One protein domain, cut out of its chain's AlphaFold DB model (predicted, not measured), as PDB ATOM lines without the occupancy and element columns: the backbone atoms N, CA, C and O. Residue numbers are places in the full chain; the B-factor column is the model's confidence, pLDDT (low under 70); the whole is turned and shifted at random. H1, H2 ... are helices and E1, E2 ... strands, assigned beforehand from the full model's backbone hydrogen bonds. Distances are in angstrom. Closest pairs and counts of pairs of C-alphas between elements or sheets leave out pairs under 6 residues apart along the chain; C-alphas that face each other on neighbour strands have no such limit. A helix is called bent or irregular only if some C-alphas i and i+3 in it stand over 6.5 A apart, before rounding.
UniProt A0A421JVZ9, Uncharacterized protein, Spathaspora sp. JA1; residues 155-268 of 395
ATOM      1  N   LEU A 155     134.666 -37.115 174.880       97.75
ATOM      2  CA  LEU A 155     133.618 -37.798 174.107       97.75
ATOM      3  C   LEU A 155     132.319 -37.987 174.899       97.75
ATOM      4  O   LEU A 155     131.266 -37.568 174.428       97.75
ATOM      5  N   VAL A 156     132.375 -38.593 176.092       98.12
ATOM      6  CA  VAL A 156     131.171 -38.826 176.914       98.12
ATOM      7  C   VAL A 156     130.513 -37.514 177.365       98.12
ATOM      8  O   VAL A 156     129.327 -37.346 177.072       98.12
ATOM      9  N   PRO A 157     131.226 -36.554 177.997       97.62
ATOM     10  CA  PRO A 157     130.647 -35.254 178.342       97.62
ATOM     11  C   PRO A 157     129.975 -34.552 177.158       97.62
ATOM     12  O   PRO A 157     128.874 -34.017 177.302       97.62
ATOM     13  N   PHE A 158     130.610 -34.562 175.984       98.00
ATOM     14  CA  PHE A 158     130.072 -33.907 174.797       98.00
ATOM     15  C   PHE A 158     128.847 -34.643 174.245       98.00
ATOM     16  O   PHE A 158     127.808 -34.019 174.020       98.00
ATOM     17  N   TYR A 159     128.919 -35.972 174.110       98.12
ATOM     18  CA  TYR A 159     127.807 -36.813 173.656       98.12
ATOM     19  C   TYR A 159     126.559 -36.648 174.535       98.12
ATOM     20  O   TYR A 159     125.459 -36.465 174.013       98.12
ATOM     21  N   SER A 160     126.716 -36.633 175.864       97.19
ATOM     22  CA  SER A 160     125.593 -36.470 176.802       97.19
ATOM     23  C   SER A 160     124.913 -35.096 176.725       97.19
ATOM     24  O   SER A 160     123.788 -34.934 177.208       97.19
ATOM     25  N   ASN A 161     125.574 -34.079 176.159       96.38
ATOM     26  CA  ASN A 161     125.107 -32.691 176.230       96.38
ATOM     27  C   ASN A 161     124.822 -32.040 174.873       96.38
ATOM     28  O   ASN A 161     124.079 -31.062 174.842       96.38
ATOM     29  N   ILE A 162     125.326 -32.573 173.757       94.88
ATOM     30  CA  ILE A 162     125.144 -31.955 172.434       94.88
ATOM     31  C   ILE A 162     123.667 -31.830 172.028       94.88
ATOM     32  O   ILE A 162     123.265 -30.811 171.475       94.88
ATOM     33  N   ASN A 163     122.825 -32.794 172.411       91.06
ATOM     34  CA  ASN A 163     121.385 -32.768 172.120       91.06
ATOM     35  C   ASN A 163     120.604 -31.708 172.916       91.06
ATOM     36  O   ASN A 163     119.442 -31.446 172.615       91.06
ATOM     37  N   LYS A 164     121.220 -31.084 173.927       90.12
ATOM     38  CA  LYS A 164     120.626 -29.962 174.674       90.12
ATOM     39  C   LYS A 164     120.784 -28.630 173.934       90.12
ATOM     40  O   LYS A 164     120.284 -27.609 174.399       90.12
ATOM     41  N   VAL A 165     121.508 -28.628 172.816       86.00
ATOM     42  CA  VAL A 165     121.881 -27.430 172.068       86.00
ATOM     43  C   VAL A 165     121.113 -27.367 170.759       86.00
ATOM     44  O   VAL A 165     120.961 -28.360 170.052       86.00
ATOM     45  N   ASN A 166     120.677 -26.164 170.391       85.88
ATOM     46  CA  ASN A 166     120.190 -25.912 169.045       85.88
ATOM     47  C   ASN A 166     121.385 -25.727 168.093       85.88
ATOM     48  O   ASN A 166     121.981 -24.651 168.019       85.88
ATOM     49  N   VAL A 167     121.715 -26.795 167.367       82.56
ATOM     50  CA  VAL A 167     122.861 -26.888 166.442       82.56
ATOM     51  C   VAL A 167     122.772 -25.959 165.221       82.56
ATOM     52  O   VAL A 167     123.745 -25.823 164.483       82.56
ATOM     53  N   ASN A 168     121.632 -25.286 165.018       84.25
ATOM     54  CA  ASN A 168     121.478 -24.260 163.982       84.25
ATOM     55  C   ASN A 168     122.141 -22.931 164.365       84.25
ATOM     56  O   ASN A 168     122.345 -22.068 163.510       84.25
ATOM     57  N   TYR A 169     122.469 -22.737 165.644       89.62
ATOM     58  CA  TYR A 169     123.181 -21.551 166.093       89.62
ATOM     59  C   TYR A 169     124.694 -21.749 166.086       89.62
ATOM     60  O   TYR A 169     125.215 -22.853 166.246       89.62
ATOM     61  N   LYS A 170     125.414 -20.627 165.972       92.06
ATOM     62  CA  LYS A 170     126.873 -20.610 166.087       92.06
ATOM     63  C   LYS A 170     127.300 -21.102 167.465       92.06
ATOM     64  O   LYS A 170     126.946 -20.489 168.481       92.06
ATOM     65  N   THR A 171     128.101 -22.161 167.459       96.31
ATOM     66  CA  THR A 171     128.620 -22.821 168.653       96.31
ATOM     67  C   THR A 171     130.139 -22.711 168.694       96.31
ATOM     68  O   THR A 171     130.812 -22.924 167.688       96.31
ATOM     69  N   LEU A 172     130.681 -22.366 169.856       97.56
ATOM     70  CA  LEU A 172     132.118 -22.343 170.108       97.56
ATOM     71  C   LEU A 172     132.518 -23.562 170.943       97.56
ATOM     72  O   LEU A 172     131.859 -23.875 171.932       97.56
ATOM     73  N   ILE A 173     133.612 -24.217 170.571       98.12
ATOM     74  CA  ILE A 173     134.263 -25.275 171.341       98.12
ATOM     75  C   ILE A 173     135.642 -24.759 171.770       98.12
ATOM     76  O   ILE A 173     136.470 -24.412 170.927       98.12
ATOM     77  N   LEU A 174     135.891 -24.720 173.077       97.94
ATOM     78  CA  LEU A 174     137.175 -24.359 173.670       97.94
ATOM     79  C   LEU A 174     137.882 -25.618 174.171       97.94
ATOM     80  O   LEU A 174     137.393 -26.274 175.095       97.94
ATOM     81  N   LEU A 175     139.025 -25.931 173.567       97.12
ATOM     82  CA  LEU A 175     139.855 -27.102 173.857       97.12
ATOM     83  C   LEU A 175     141.166 -26.688 174.541       97.12
ATOM     84  O   LEU A 175     141.527 -25.504 174.574       97.12
ATOM     85  N   ASN A 176     141.872 -27.652 175.127       94.44
ATOM     86  CA  ASN A 176     143.211 -27.419 175.674       94.44
ATOM     87  C   ASN A 176     144.231 -27.306 174.537       94.44
ATOM     88  O   ASN A 176     145.074 -26.412 174.550       94.44
ATOM     89  N   ASP A 177     144.094 -28.169 173.529       94.94
ATOM     90  CA  ASP A 177     144.886 -28.157 172.299       94.94
ATOM     91  C   ASP A 177     144.025 -28.691 171.145       94.94
ATOM     92  O   ASP A 177     143.628 -29.862 171.136       94.94
ATOM     93  N   ILE A 178     143.721 -27.835 170.162       95.19
ATOM     94  CA  ILE A 178     142.835 -28.207 169.043       95.19
ATOM     95  C   ILE A 178     143.432 -29.360 168.235       95.19
ATOM     96  O   ILE A 178     142.704 -30.270 167.836       95.19
ATOM     97  N   LEU A 179     144.746 -29.349 167.998       94.19
ATOM     98  CA  LEU A 179     145.402 -30.352 167.156       94.19
ATOM     99  C   LEU A 179     145.321 -31.747 167.775       94.19
ATOM    100  O   LEU A 179     145.300 -32.745 167.053       94.19
ATOM    101  N   LYS A 180     145.273 -31.816 169.108       95.00
ATOM    102  CA  LYS A 180     145.200 -33.068 169.862       95.00
ATOM    103  C   LYS A 180     143.761 -33.533 170.101       95.00
ATOM    104  O   LYS A 180     143.490 -34.724 169.990       95.00
ATOM    105  N   GLU A 181     142.848 -32.621 170.425       96.25
ATOM    106  CA  GLU A 181     141.538 -32.975 170.998       96.25
ATOM    107  C   GLU A 181     140.361 -32.844 170.018       96.25
ATOM    108  O   GLU A 181     139.317 -33.462 170.222       96.25
ATOM    109  N   MET A 182     140.505 -32.086 168.921       96.44
ATOM    110  CA  MET A 182     139.387 -31.788 168.009       96.44
ATOM    111  C   MET A 182     138.723 -33.048 167.441       96.44
ATOM    112  O   MET A 182     137.503 -33.074 167.270       96.44
ATOM    113  N   ASN A 183     139.499 -34.104 167.187       96.19
ATOM    114  CA  ASN A 183     138.976 -35.346 166.624       96.19
ATOM    115  C   ASN A 183     137.869 -35.973 167.493       96.19
ATOM    116  O   ASN A 183     136.903 -36.509 166.958       96.19
ATOM    117  N   GLU A 184     137.958 -35.846 168.820       97.12
ATOM    118  CA  GLU A 184     136.939 -36.358 169.744       97.12
ATOM    119  C   GLU A 184     135.580 -35.686 169.502       97.12
ATOM    120  O   GLU A 184     134.548 -36.348 169.431       97.12
ATOM    121  N   ILE A 185     135.569 -34.374 169.274       97.75
ATOM    122  CA  ILE A 185     134.340 -33.634 168.967       97.75
ATOM    123  C   ILE A 185     133.794 -34.035 167.594       97.75
ATOM    124  O   ILE A 185     132.596 -34.289 167.449       97.75
ATOM    125  N   LEU A 186     134.668 -34.135 166.588       97.00
ATOM    126  CA  LEU A 186     134.272 -34.460 165.215       97.00
ATOM    127  C   LEU A 186     133.627 -35.846 165.093       97.00
ATOM    128  O   LEU A 186     132.698 -36.005 164.303       97.00
ATOM    129  N   ILE A 187     134.063 -36.824 165.892       97.25
ATOM    130  CA  ILE A 187     133.448 -38.161 165.960       97.25
ATOM    131  C   ILE A 187     131.971 -38.063 166.344       97.25
ATOM    132  O   ILE A 187     131.113 -38.659 165.689       97.25
ATOM    133  N   ILE A 188     131.662 -37.276 167.375       97.44
ATOM    134  CA  ILE A 188     130.290 -37.102 167.859       97.44
ATOM    135  C   ILE A 188     129.454 -36.306 166.854       97.44
ATOM    136  O   ILE A 188     128.321 -36.690 166.566       97.44
ATOM    137  N   LEU A 189     130.014 -35.245 166.262       96.00
ATOM    138  CA  LEU A 189     129.319 -34.482 165.220       96.00
ATOM    139  C   LEU A 189     128.997 -35.353 163.996       96.00
ATOM    140  O   LEU A 189     127.875 -35.289 163.496       96.00
ATOM    141  N   LYS A 190     129.938 -36.207 163.555       95.50
ATOM    142  CA  LYS A 190     129.710 -37.176 162.469       95.50
ATOM    143  C   LYS A 190     128.567 -38.127 162.827       95.50
ATOM    144  O   LYS A 190     127.680 -38.326 162.004       95.50
ATOM    145  N   HIS A 191     128.568 -38.680 164.041       95.38
ATOM    146  CA  HIS A 191     127.534 -39.615 164.485       95.38
ATOM    147  C   HIS A 191     126.125 -39.004 164.457       95.38
ATOM    148  O   HIS A 191     125.192 -39.637 163.972       95.38
ATOM    149  N   PHE A 192     125.975 -37.760 164.916       94.38
ATOM    150  CA  PHE A 192     124.689 -37.052 164.898       94.38
ATOM    151  C   PHE A 192     124.366 -36.371 163.559       94.38
ATOM    152  O   PHE A 192     123.356 -35.676 163.461       94.38
ATOM    153  N   ASN A 193     125.201 -36.549 162.528       93.44
ATOM    154  CA  ASN A 193     125.075 -35.877 161.232       93.44
ATOM    155  C   ASN A 193     124.966 -34.340 161.354       93.44
ATOM    156  O   ASN A 193     124.194 -33.684 160.652       93.44
ATOM    157  N   ILE A 194     125.729 -33.757 162.280       93.00
ATOM    158  CA  ILE A 194     125.759 -32.315 162.519       93.00
ATOM    159  C   ILE A 194     126.826 -31.680 161.621       93.00
ATOM    160  O   ILE A 194     127.982 -32.108 161.595       93.00
ATOM    161  N   GLN A 195     126.452 -30.615 160.908       89.50
ATOM    162  CA  GLN A 195     127.378 -29.886 160.045       89.50
ATOM    163  C   GLN A 195     128.453 -29.155 160.860       89.50
ATOM    164  O   GLN A 195     128.161 -28.356 161.749       89.50
ATOM    165  N   GLN A 196     129.716 -29.377 160.494       89.62
ATOM    166  CA  GLN A 196     130.869 -28.775 161.169       89.62
ATOM    167  C   GLN A 196     130.934 -27.250 160.997       89.62
ATOM    168  O   GLN A 196     131.488 -26.565 161.849       89.62
ATOM    169  N   SER A 197     130.336 -26.698 159.937       89.12
ATOM    170  CA  SER A 197     130.326 -25.256 159.644       89.12
ATOM    171  C   SER A 197     129.639 -24.401 160.714       89.12
ATOM    172  O   SER A 197     129.891 -23.199 160.787       89.12
ATOM    173  N   SER A 198     128.786 -25.000 161.549       87.50
ATOM    174  CA  SER A 198     128.139 -24.318 162.681       87.50
ATOM    175  C   SER A 198     129.047 -24.187 163.910       87.50
ATOM    176  O   SER A 198     128.688 -23.494 164.868       87.50
ATOM    177  N   PHE A 199     130.214 -24.838 163.892       95.00
ATOM    178  CA  PHE A 199     131.139 -24.926 165.014       95.00
ATOM    179  C   PHE A 199     132.421 -24.148 164.734       95.00
ATOM    180  O   PHE A 199     132.992 -24.197 163.647       95.00
ATOM    181  N   VAL A 200     132.894 -23.443 165.756       95.94
ATOM    182  CA  VAL A 200     134.213 -22.812 165.785       95.94
ATOM    183  C   VAL A 200     135.020 -23.480 166.889       95.94
ATOM    184  O   VAL A 200     134.509 -23.668 167.988       95.94
ATOM    185  N   PHE A 201     136.271 -23.829 166.606       96.81
ATOM    186  CA  PHE A 201     137.189 -24.451 167.558       96.81
ATOM    187  C   PHE A 201     138.289 -23.459 167.912       96.81
ATOM    188  O   PHE A 201     138.875 -22.868 167.007       96.81
ATOM    189  N   LEU A 202     138.564 -23.273 169.203       96.81
ATOM    190  CA  LEU A 202     139.669 -22.447 169.693       96.81
ATOM    191  C   LEU A 202     140.390 -23.146 170.856       96.81
ATOM    192  O   LEU A 202     139.794 -23.927 171.596       96.81
ATOM    193  N   ASP A 203     141.661 -22.806 171.048       95.00
ATOM    194  CA  ASP A 203     142.451 -23.103 172.243       95.00
ATOM    195  C   ASP A 203     143.103 -21.822 172.777       95.00
ATOM    196  O   ASP A 203     142.921 -20.724 172.233       95.00
ATOM    197  N   SER A 204     143.880 -21.950 173.854       92.62
ATOM    198  CA  SER A 204     144.528 -20.810 174.502       92.62
ATOM    199  C   SER A 204     145.443 -20.029 173.557       92.62
ATOM    200  O   SER A 204     145.509 -18.803 173.660       92.62
ATOM    201  N   SER A 205     146.115 -20.704 172.618       91.50
ATOM    202  CA  SER A 205     147.044 -20.058 171.684       91.50
ATOM    203  C   SER A 205     146.315 -19.148 170.691       91.50
ATOM    204  O   SER A 205     146.762 -18.032 170.422       91.50
ATOM    205  N   MET A 206     145.146 -19.578 170.206       90.75
ATOM    206  CA  MET A 206     144.334 -18.793 169.272       90.75
ATOM    207  C   MET A 206     143.611 -17.634 169.962       90.75
ATOM    208  O   MET A 206     143.480 -16.550 169.385       90.75
ATOM    209  N   VAL A 207     143.154 -17.839 171.202       91.12
ATOM    210  CA  VAL A 207     142.445 -16.808 171.978       91.12
ATOM    211  C   VAL A 207     143.354 -15.622 172.290       91.12
ATOM    212  O   VAL A 207     142.923 -14.480 172.123       91.12
ATOM    213  N   LEU A 208     144.607 -15.868 172.685       86.06
ATOM    214  CA  LEU A 208     145.563 -14.815 173.055       86.06
ATOM    215  C   LEU A 208     145.742 -13.745 171.966       86.06
ATOM    216  O   LEU A 208     145.888 -12.568 172.284       86.06
ATOM    217  N   ASN A 209     145.667 -14.136 170.693       82.19
ATOM    218  CA  ASN A 209     145.913 -13.232 169.570       82.19
ATOM    219  C   ASN A 209     144.650 -12.515 169.065       82.19
ATOM    220  O   ASN A 209     144.749 -11.463 168.435       82.19
ATOM    221  N   HIS A 210     143.458 -13.069 169.320       84.94
ATOM    222  CA  HIS A 210     142.227 -12.640 168.643       84.94
ATOM    223  C   HIS A 210     140.997 -12.529 169.551       84.94
ATOM    224  O   HIS A 210     139.879 -12.437 169.042       84.94
ATOM    225  N   ALA A 211     141.169 -12.509 170.877       87.81
ATOM    226  CA  ALA A 211     140.067 -12.547 171.840       87.81
ATOM    227  C   ALA A 211     138.929 -11.562 171.511       87.81
ATOM    228  O   ALA A 211     137.771 -11.967 171.445       87.81
ATOM    229  N   SER A 212     139.247 -10.297 171.218       89.94
ATOM    230  CA  SER A 212     138.256  -9.244 170.933       89.94
ATOM    231  C   SER A 212     137.321  -9.567 169.762       89.94
ATOM    232  O   SER A 212     136.149  -9.194 169.792       89.94
ATOM    233  N   SER A 213     137.792 -10.323 168.765       92.12
ATOM    234  CA  SER A 213     137.022 -10.688 167.564       92.12
ATOM    235  C   SER A 213     135.907 -11.704 167.830       92.12
ATOM    236  O   SER A 213     135.091 -11.973 166.941       92.12
ATOM    237  N   TYR A 214     135.867 -12.269 169.038       93.88
ATOM    238  CA  TYR A 214     134.929 -13.307 169.455       93.88
ATOM    239  C   TYR A 214     133.931 -12.846 170.524       93.88
ATOM    240  O   TYR A 214     133.098 -13.648 170.940       93.88
ATOM    241  N   SER A 215     133.974 -11.574 170.935       94.25
ATOM    242  CA  SER A 215     133.072 -11.010 171.950       94.25
ATOM    243  C   SER A 215     131.598 -11.181 171.580       94.25
ATOM    244  O   SER A 215     131.174 -10.696 170.529       94.25
ATOM    245  N   SER A 216     130.817 -11.828 172.451       93.69
ATOM    246  CA  SER A 216     129.357 -11.965 172.316       93.69
ATOM    247  C   SER A 216     128.890 -12.425 170.925       93.69
ATOM    248  O   SER A 216     127.968 -11.848 170.348       93.69
ATOM    249  N   ARG A 217     129.530 -13.450 170.347       94.81
ATOM    250  CA  ARG A 217     129.199 -13.950 168.990       94.81
ATOM    251  C   ARG A 217     128.511 -15.306 168.977       94.81
ATOM    252  O   ARG A 217     127.933 -15.679 167.953       94.81
ATOM    253  N   PHE A 218     128.586 -16.045 170.077       96.25
ATOM    254  CA  PHE A 218     128.151 -17.435 170.131       96.25
ATOM    255  C   PHE A 218     126.927 -17.599 171.015       96.25
ATOM    256  O   PHE A 218     126.842 -17.020 172.096       96.25
ATOM    257  N   HIS A 219     125.981 -18.414 170.554       95.88
ATOM    258  CA  HIS A 219     124.808 -18.753 171.357       95.88
ATOM    259  C   HIS A 219     125.167 -19.824 172.379       95.88
ATOM    260  O   HIS A 219     124.709 -19.786 173.514       95.88
ATOM    261  N   THR A 220     126.016 -20.767 171.969       96.69
ATOM    262  CA  THR A 220     126.473 -21.851 172.827       96.69
ATOM    263  C   THR A 220     127.989 -21.908 172.864       96.69
ATOM    264  O   THR A 220     128.641 -21.764 171.828       96.69
ATOM    265  N   VAL A 221     128.546 -22.138 174.050       97.56
ATOM    266  CA  VAL A 221     129.978 -22.361 174.247       97.56
ATOM    267  C   VAL A 221     130.190 -23.641 175.049       97.56
ATOM    268  O   VAL A 221     129.721 -23.744 176.179       97.56
ATOM    269  N   PHE A 222     130.916 -24.602 174.486       98.12
ATOM    270  CA  PHE A 222     131.451 -25.753 175.209       98.12
ATOM    271  C   PHE A 222     132.887 -25.459 175.621       98.12
ATOM    272  O   PHE A 222     133.722 -25.144 174.776       98.12
ATOM    273  N   CYS A 223     133.187 -25.569 176.908       97.56
ATOM    274  CA  CYS A 223     134.492 -25.258 177.463       97.56
ATOM    275  C   CYS A 223     135.091 -26.477 178.164       97.56
ATOM    276  O   CYS A 223     134.655 -26.858 179.248       97.56
ATOM    277  N   PHE A 224     136.099 -27.076 177.533       96.25
ATOM    278  CA  PHE A 224     136.885 -28.180 178.093       96.25
ATOM    279  C   PHE A 224     138.190 -27.695 178.737       96.25
ATOM    280  O   PHE A 224     138.802 -28.414 179.523       96.25
ATOM    281  N   ASN A 225     138.587 -26.453 178.445       94.50
ATOM    282  CA  ASN A 225     139.786 -25.823 178.977       94.50
ATOM    283  C   ASN A 225     139.452 -24.859 180.119       94.50
ATOM    284  O   ASN A 225     138.947 -23.751 179.910       94.50
ATOM    285  N   LYS A 226     139.790 -25.259 181.348       92.06
ATOM    286  CA  LYS A 226     139.489 -24.489 182.566       92.06
ATOM    287  C   LYS A 226     140.087 -23.080 182.551       92.06
ATOM    288  O   LYS A 226     139.459 -22.142 183.058       92.06
ATOM    289  N   SER A 227     141.267 -22.912 181.950       92.00
ATOM    290  CA  SER A 227     141.937 -21.608 181.858       92.00
ATOM    291  C   SER A 227     141.154 -20.600 181.005       92.00
ATOM    292  O   SER A 227     141.255 -19.395 181.230       92.00
ATOM    293  N   LEU A 228     140.292 -21.084 180.103       94.06
ATOM    294  CA  LEU A 228     139.468 -20.269 179.210       94.06
ATOM    295  C   LEU A 228     138.038 -20.044 179.717       94.06
ATOM    296  O   LEU A 228     137.216 -19.488 178.995       94.06
ATOM    297  N   SER A 229     137.725 -20.405 180.963       93.69
ATOM    298  CA  SER A 229     136.386 -20.223 181.557       93.69
ATOM    299  C   SER A 229     135.847 -18.789 181.445       93.69
ATOM    300  O   SER A 229     134.711 -18.587 181.020       93.69
ATOM    301  N   LYS A 230     136.670 -17.775 181.738       93.38
ATOM    302  CA  LYS A 230     136.285 -16.359 181.575       93.38
ATOM    303  C   LYS A 230     136.058 -15.980 180.110       93.38
ATOM    304  O   LYS A 230     135.157 -15.206 179.798       93.38
ATOM    305  N   PHE A 231     136.863 -16.534 179.205       95.31
ATOM    306  CA  PHE A 231     136.716 -16.290 177.773       95.31
ATOM    307  C   PHE A 231     135.455 -16.954 177.201       95.31
ATOM    308  O   PHE A 231     134.786 -16.374 176.344       95.31
ATOM    309  N   ALA A 232     135.081 -18.131 177.711       95.88
ATOM    310  CA  ALA A 232     133.824 -18.789 177.366       95.88
ATOM    311  C   ALA A 232     132.627 -17.873 177.646       95.88
ATOM    312  O   ALA A 232     131.735 -17.720 176.816       95.88
ATOM    313  N   GLU A 233     132.649 -17.188 178.788       94.25
ATOM    314  CA  GLU A 233     131.605 -16.236 179.131       94.25
ATOM    315  C   GLU A 233     131.625 -14.975 178.265       94.25
ATOM    316  O   GLU A 233     130.569 -14.537 177.807       94.25
ATOM    317  N   PHE A 234     132.808 -14.412 178.028       94.38
ATOM    318  CA  PHE A 234     133.001 -13.230 177.186       94.38
ATOM    319  C   PHE A 234     132.522 -13.438 175.739       94.38
ATOM    320  O   PHE A 234     131.973 -12.534 175.108       94.38
ATOM    321  N   SER A 235     132.734 -14.638 175.201       96.38
ATOM    322  CA  SER A 235     132.393 -14.979 173.818       96.38
ATOM    323  C   SER A 235     130.920 -15.358 173.623       96.38
ATOM    324  O   SER A 235     130.374 -15.198 172.523       96.38
ATOM    325  N   CYS A 236     130.252 -15.814 174.684       96.19
ATOM    326  CA  CYS A 236     128.819 -16.083 174.688       96.19
ATOM    327  C   CYS A 236     128.016 -14.772 174.671       96.19
ATOM    328  O   CYS A 236     128.325 -13.838 175.417       96.19
ATOM    329  N   ILE A 237     126.985 -14.704 173.823       95.00
ATOM    330  CA  ILE A 237     126.104 -13.535 173.703       95.00
ATOM    331  C   ILE A 237     125.530 -13.168 175.076       95.00
ATOM    332  O   ILE A 237     125.071 -14.025 175.828       95.00
ATOM    333  N   SER A 238     125.566 -11.873 175.383       90.81
ATOM    334  CA  SER A 238     124.963 -11.279 176.572       90.81
ATOM    335  C   SER A 238     123.999 -10.182 176.137       90.81
ATOM    336  O   SER A 238     124.365  -9.296 175.363       90.81
ATOM    337  N   THR A 239     122.763 -10.246 176.613       89.12
ATOM    338  CA  THR A 239     121.732  -9.221 176.389       89.12
ATOM    339  C   THR A 239     121.390  -8.451 177.663       89.12
ATOM    340  O   THR A 239     120.662  -7.459 177.599       89.12
ATOM    341  N   GLY A 240     121.865  -8.916 178.823       85.31
ATOM    342  CA  GLY A 240     121.504  -8.405 180.144       85.31
ATOM    343  C   GLY A 240     120.067  -8.729 180.570       85.31
ATOM    344  O   GLY A 240     119.615  -8.241 181.603       85.31
ATOM    345  N   LYS A 241     119.322  -9.529 179.791       85.56
ATOM    346  CA  LYS A 241     117.903  -9.835 180.039       85.56
ATOM    347  C   LYS A 241     117.709 -11.295 180.435       85.56
ATOM    348  O   LYS A 241     117.861 -12.193 179.609       85.56
ATOM    349  N   THR A 242     117.231 -11.530 181.657       84.75
ATOM    350  CA  THR A 242     116.966 -12.876 182.207       84.75
ATOM    351  C   THR A 242     116.020 -13.719 181.344       84.75
ATOM    352  O   THR A 242     116.166 -14.934 181.281       84.75
ATOM    353  N   LEU A 243     115.092 -13.089 180.617       84.00
ATOM    354  CA  LEU A 243     114.168 -13.774 179.699       84.00
ATOM    355  C   LEU A 243     114.874 -14.517 178.550       84.00
ATOM    356  O   LEU A 243     114.299 -15.434 177.978       84.00
ATOM    357  N   THR A 244     116.113 -14.149 178.216       83.25
ATOM    358  CA  THR A 244     116.887 -14.778 177.130       83.25
ATOM    359  C   THR A 244     117.758 -15.948 177.590       83.25
ATOM    360  O   THR A 244     118.410 -16.602 176.777       83.25
ATOM    361  N   LYS A 245     117.726 -16.258 178.890       82.25
ATOM    362  CA  LYS A 245     118.596 -17.238 179.542       82.25
ATOM    363  C   LYS A 245     118.551 -18.635 178.920       82.25
ATOM    364  O   LYS A 245     119.575 -19.309 178.885       82.25
ATOM    365  N   SER A 246     117.403 -19.067 178.400       82.94
ATOM    366  CA  SER A 246     117.256 -20.376 177.742       82.94
ATOM    367  C   SER A 246     117.993 -20.484 176.400       82.94
ATOM    368  O   SER A 246     118.260 -21.590 175.933       82.94
ATOM    369  N   VAL A 247     118.336 -19.353 175.778       89.00
ATOM    370  CA  VAL A 247     118.952 -19.303 174.445       89.00
ATOM    371  C   VAL A 247     120.478 -19.365 174.529       89.00
ATOM    372  O   VAL A 247     121.115 -19.999 173.686       89.00
ATOM    373  N   TYR A 248     121.065 -18.734 175.549       94.00
ATOM    374  CA  TYR A 248     122.513 -18.577 175.682       94.00
ATOM    375  C   TYR A 248     123.082 -19.548 176.708       94.00
ATOM    376  O   TYR A 248     122.792 -19.456 177.902       94.00
ATOM    377  N   ASN A 249     123.882 -20.500 176.235       95.25
ATOM    378  CA  ASN A 249     124.283 -21.663 177.013       95.25
ATOM    379  C   ASN A 249     125.808 -21.784 177.096       95.25
ATOM    380  O   ASN A 249     126.508 -21.743 176.086       95.25
ATOM    381  N   ILE A 250     126.325 -21.989 178.304       96.75
ATOM    382  CA  ILE A 250     127.737 -22.274 178.554       96.75
ATOM    383  C   ILE A 250     127.824 -23.634 179.229       96.75
ATOM    384  O   ILE A 250     127.284 -23.835 180.312       96.75
ATOM    385  N   PHE A 251     128.527 -24.559 178.596       97.38
ATOM    386  CA  PHE A 251     128.771 -25.899 179.102       97.38
ATOM    387  C   PHE A 251     130.237 -26.029 179.511       97.38
ATOM    388  O   PHE A 251     131.111 -25.639 178.738       97.38
ATOM    389  N   ALA A 252     130.541 -26.630 180.664       96.69
ATOM    390  CA  ALA A 252     131.909 -27.074 180.954       96.69
ATOM    391  C   ALA A 252     131.985 -28.379 181.726       96.69
ATOM    392  O   ALA A 252     131.120 -28.695 182.539       96.69
ATOM    393  N   ASN A 253     133.076 -29.110 181.513       93.62
ATOM    394  CA  ASN A 253     133.399 -30.353 182.218       93.62
ATOM    395  C   ASN A 253     134.144 -30.115 183.550       93.62
ATOM    396  O   ASN A 253     134.782 -31.019 184.085       93.62
ATOM    397  N   PHE A 254     134.061 -28.903 184.096       91.31
ATOM    398  CA  PHE A 254     134.620 -28.510 185.386       91.31
ATOM    399  C   PHE A 254     133.637 -27.582 186.119       91.31
ATOM    400  O   PHE A 254     132.757 -27.001 185.480       91.31
ATOM    401  N   PRO A 255     133.766 -27.407 187.448       88.25
ATOM    402  CA  PRO A 255     132.887 -26.508 188.192       88.25
ATOM    403  C   PRO A 255     132.979 -25.066 187.668       88.25
ATOM    404  O   PRO A 255     134.061 -24.476 187.671       88.25
ATOM    405  N   ILE A 256     131.845 -24.499 187.241       84.62
ATOM    406  CA  ILE A 256     131.714 -23.084 186.869       84.62
ATOM    407  C   ILE A 256     130.835 -22.370 187.895       84.62
ATOM    408  O   ILE A 256     129.782 -22.870 188.281       84.62
ATOM    409  N   VAL A 257     131.251 -21.166 188.283       82.81
ATOM    410  CA  VAL A 257     130.421 -20.222 189.034       82.81
ATOM    411  C   VAL A 257     129.738 -19.288 188.038       82.81
ATOM    412  O   VAL A 257     130.420 -18.651 187.237       82.81
ATOM    413  N   ALA A 258     128.407 -19.220 188.077       82.38
ATOM    414  CA  ALA A 258     127.637 -18.312 187.232       82.38
ATOM    415  C   ALA A 258     127.977 -16.849 187.561       82.38
ATOM    416  O   ALA A 258     127.955 -16.467 188.731       82.38
ATOM    417  N   GLN A 259     128.276 -16.040 186.542       83.00
ATOM    418  CA  GLN A 259     128.603 -14.616 186.713       83.00
ATOM    419  C   GLN A 259     127.534 -13.700 186.106       83.00
ATOM    420  O   GLN A 259     127.343 -12.590 186.598       83.00
ATOM    421  N   SER A 260     126.791 -14.176 185.100       83.31
ATOM    422  CA  SER A 260     125.688 -13.436 184.482       83.31
ATOM    423  C   SER A 260     124.320 -14.081 184.716       83.31
ATOM    424  O   SER A 260     124.182 -15.303 184.792       83.31
ATOM    425  N   SER A 261     123.278 -13.249 184.802       85.81
ATOM    426  CA  SER A 261     121.890 -13.676 185.032       85.81
ATOM    427  C   SER A 261     121.122 -14.021 183.750       85.81
ATOM    428  O   SER A 261     120.039 -14.605 183.824       85.81
ATOM    429  N   ASP A 262     121.668 -13.682 182.582       90.25
ATOM    430  CA  ASP A 262     121.056 -13.862 181.261       90.25
ATOM    431  C   ASP A 262     121.614 -15.059 180.473       90.25
ATOM    432  O   ASP A 262     121.250 -15.257 179.317       90.25
ATOM    433  N   LYS A 263     122.467 -15.873 181.103       92.94
ATOM    434  CA  LYS A 263     123.075 -17.081 180.529       92.94
ATOM    435  C   LYS A 263     122.750 -18.298 181.383       92.94
ATOM    436  O   LYS A 263     122.616 -18.201 182.608       92.94
ATOM    437  N   THR A 264     122.635 -19.460 180.751       93.44
ATOM    438  CA  THR A 264     122.516 -20.744 181.449       93.44
ATOM    439  C   THR A 264     123.864 -21.443 181.484       93.44
ATOM    440  O   THR A 264     124.509 -21.618 180.453       93.44
ATOM    441  N   TYR A 265     124.277 -21.863 182.676       94.62
ATOM    442  CA  TYR A 265     125.518 -22.593 182.900       94.62
ATOM    443  C   TYR A 265     125.192 -24.059 183.166       94.62
ATOM    444  O   TYR A 265     124.401 -24.372 184.057       94.62
ATOM    445  N   HIS A 266     125.811 -24.948 182.400       94.69
ATOM    446  CA  HIS A 266     125.603 -26.388 182.462       94.69
ATOM    447  C   HIS A 266     126.898 -27.078 182.882       94.69
ATOM    448  O   HIS A 266     127.939 -26.928 182.238       94.69
ATOM    449  N   SER A 267     126.823 -27.873 183.949       94.19
ATOM    450  CA  SER A 267     127.898 -28.801 184.298       94.19
ATOM    451  C   SER A 267     127.811 -30.030 183.396       94.19
ATOM    452  O   SER A 267     126.777 -30.690 183.336       94.19
ATOM    453  N   MET A 268     128.907 -30.336 182.710       95.88
ATOM    454  CA  MET A 268     129.097 -31.556 181.923       95.88
ATOM    455  C   MET A 268     129.959 -32.587 182.653       95.88
ATOM    456  O   MET A 268     130.466 -33.506 182.016       95.88
TER     457      MET A 268
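Overview. This is residues 155 to 268 of the 395 residues of an uncharacterized protein of Spathaspora sp. JA1 (UniProt A0A421JVZ9). A twisted sheet of five short parallel strands makes the core, with helix H4 packed along one face, chiefly over E3. H3 packs on H4 and is not on the sheet, while H1 and H2 touch each other at a steep tilt and only graze the sheet. The printed part has 114 residues with four named helices and five named strands in the order H1 E1 H2 E2 H3 E3 H4 E4 E5, and the sheet's order is E2 E1 E3 E4 E5. The class is mixed, helices and strands. The whole is compact, with a radius of gyration of the C-alphas of 13.1 A, and rounded, spanning 35 by 30 by 26 A.

Along the chain. H1, residues 155 to 162, begins at C-alpha 155 (133.618, -37.798, 174.107) and is 10.4 A long. E1 is residues 171 to 174, 10.0 A. H2, residues 178 to 191, is the longest helix by residues, at 19.6 A. E2 is residues 199 to 202, 10.0 A. H3, residues 204 to 214, measures 13.2 A. E3 is residues 220 to 223, 9.9 A, and H4 is residues 226 to 235, 14.7 A. E4, residues 249 to 252, and E5, residues 264 to 267, are 10.1 A each; E5 ends at C-alpha 267 (127.898, -28.801, 184.298). H2, H3 and H4 are irregular: C-alphas 180 and 183 are 7.4 A apart, 209 and 212 8.7 A, 227 and 230 7.7 A.

Arrangement. E2 and E5 are the edge strands. N 200 and O 171 of E2 and E1 are 2.9 A apart, N 172 and O 220 of E1 and E3 2.9 A, N 221 and O 249 of E3 and E4 2.9 A, and N 250 and O 264 of E4 and E5 2.8 A, within hydrogen-bond range. E1, H2, E2 and E3, H4, E4 are strand-helix-strand units, two parallel neighbour strands with a helix between, and E2, H3, E3 is a split one, with E1 between its strands; each crossover is right-handed. H4 and the sheet make two layers, a helix on one face: its height is 7.7 A, and it runs along E3 at 7 degrees on the local plane. H3 touches H4, closest at the C-alphas of Tyr 214 and Ser 235, 5.3 A, at a shallow tilt of 13 degrees, the same way. H2 touches H1 with residues 184 to 188 alone, closest at the C-alphas of Leu 155 and Glu 184, 5.7 A, at a steep tilt of 57 degrees, the same way. In H1 every O i to N i+4 pair is within hydrogen-bond range; in H2 6 of 10 are, in H4 4 of 6, and in H3 3 of 7, beside 3 of 8 O i to N i+3 pairs.

Size, cuts and confidence. The C-alphas farthest apart, of Lys 180 and Leu 243, are 37.8 A apart. The printed part has no cut. The links H4 to E4 and E4 to E5 are long. No printed residue has a pLDDT under 70.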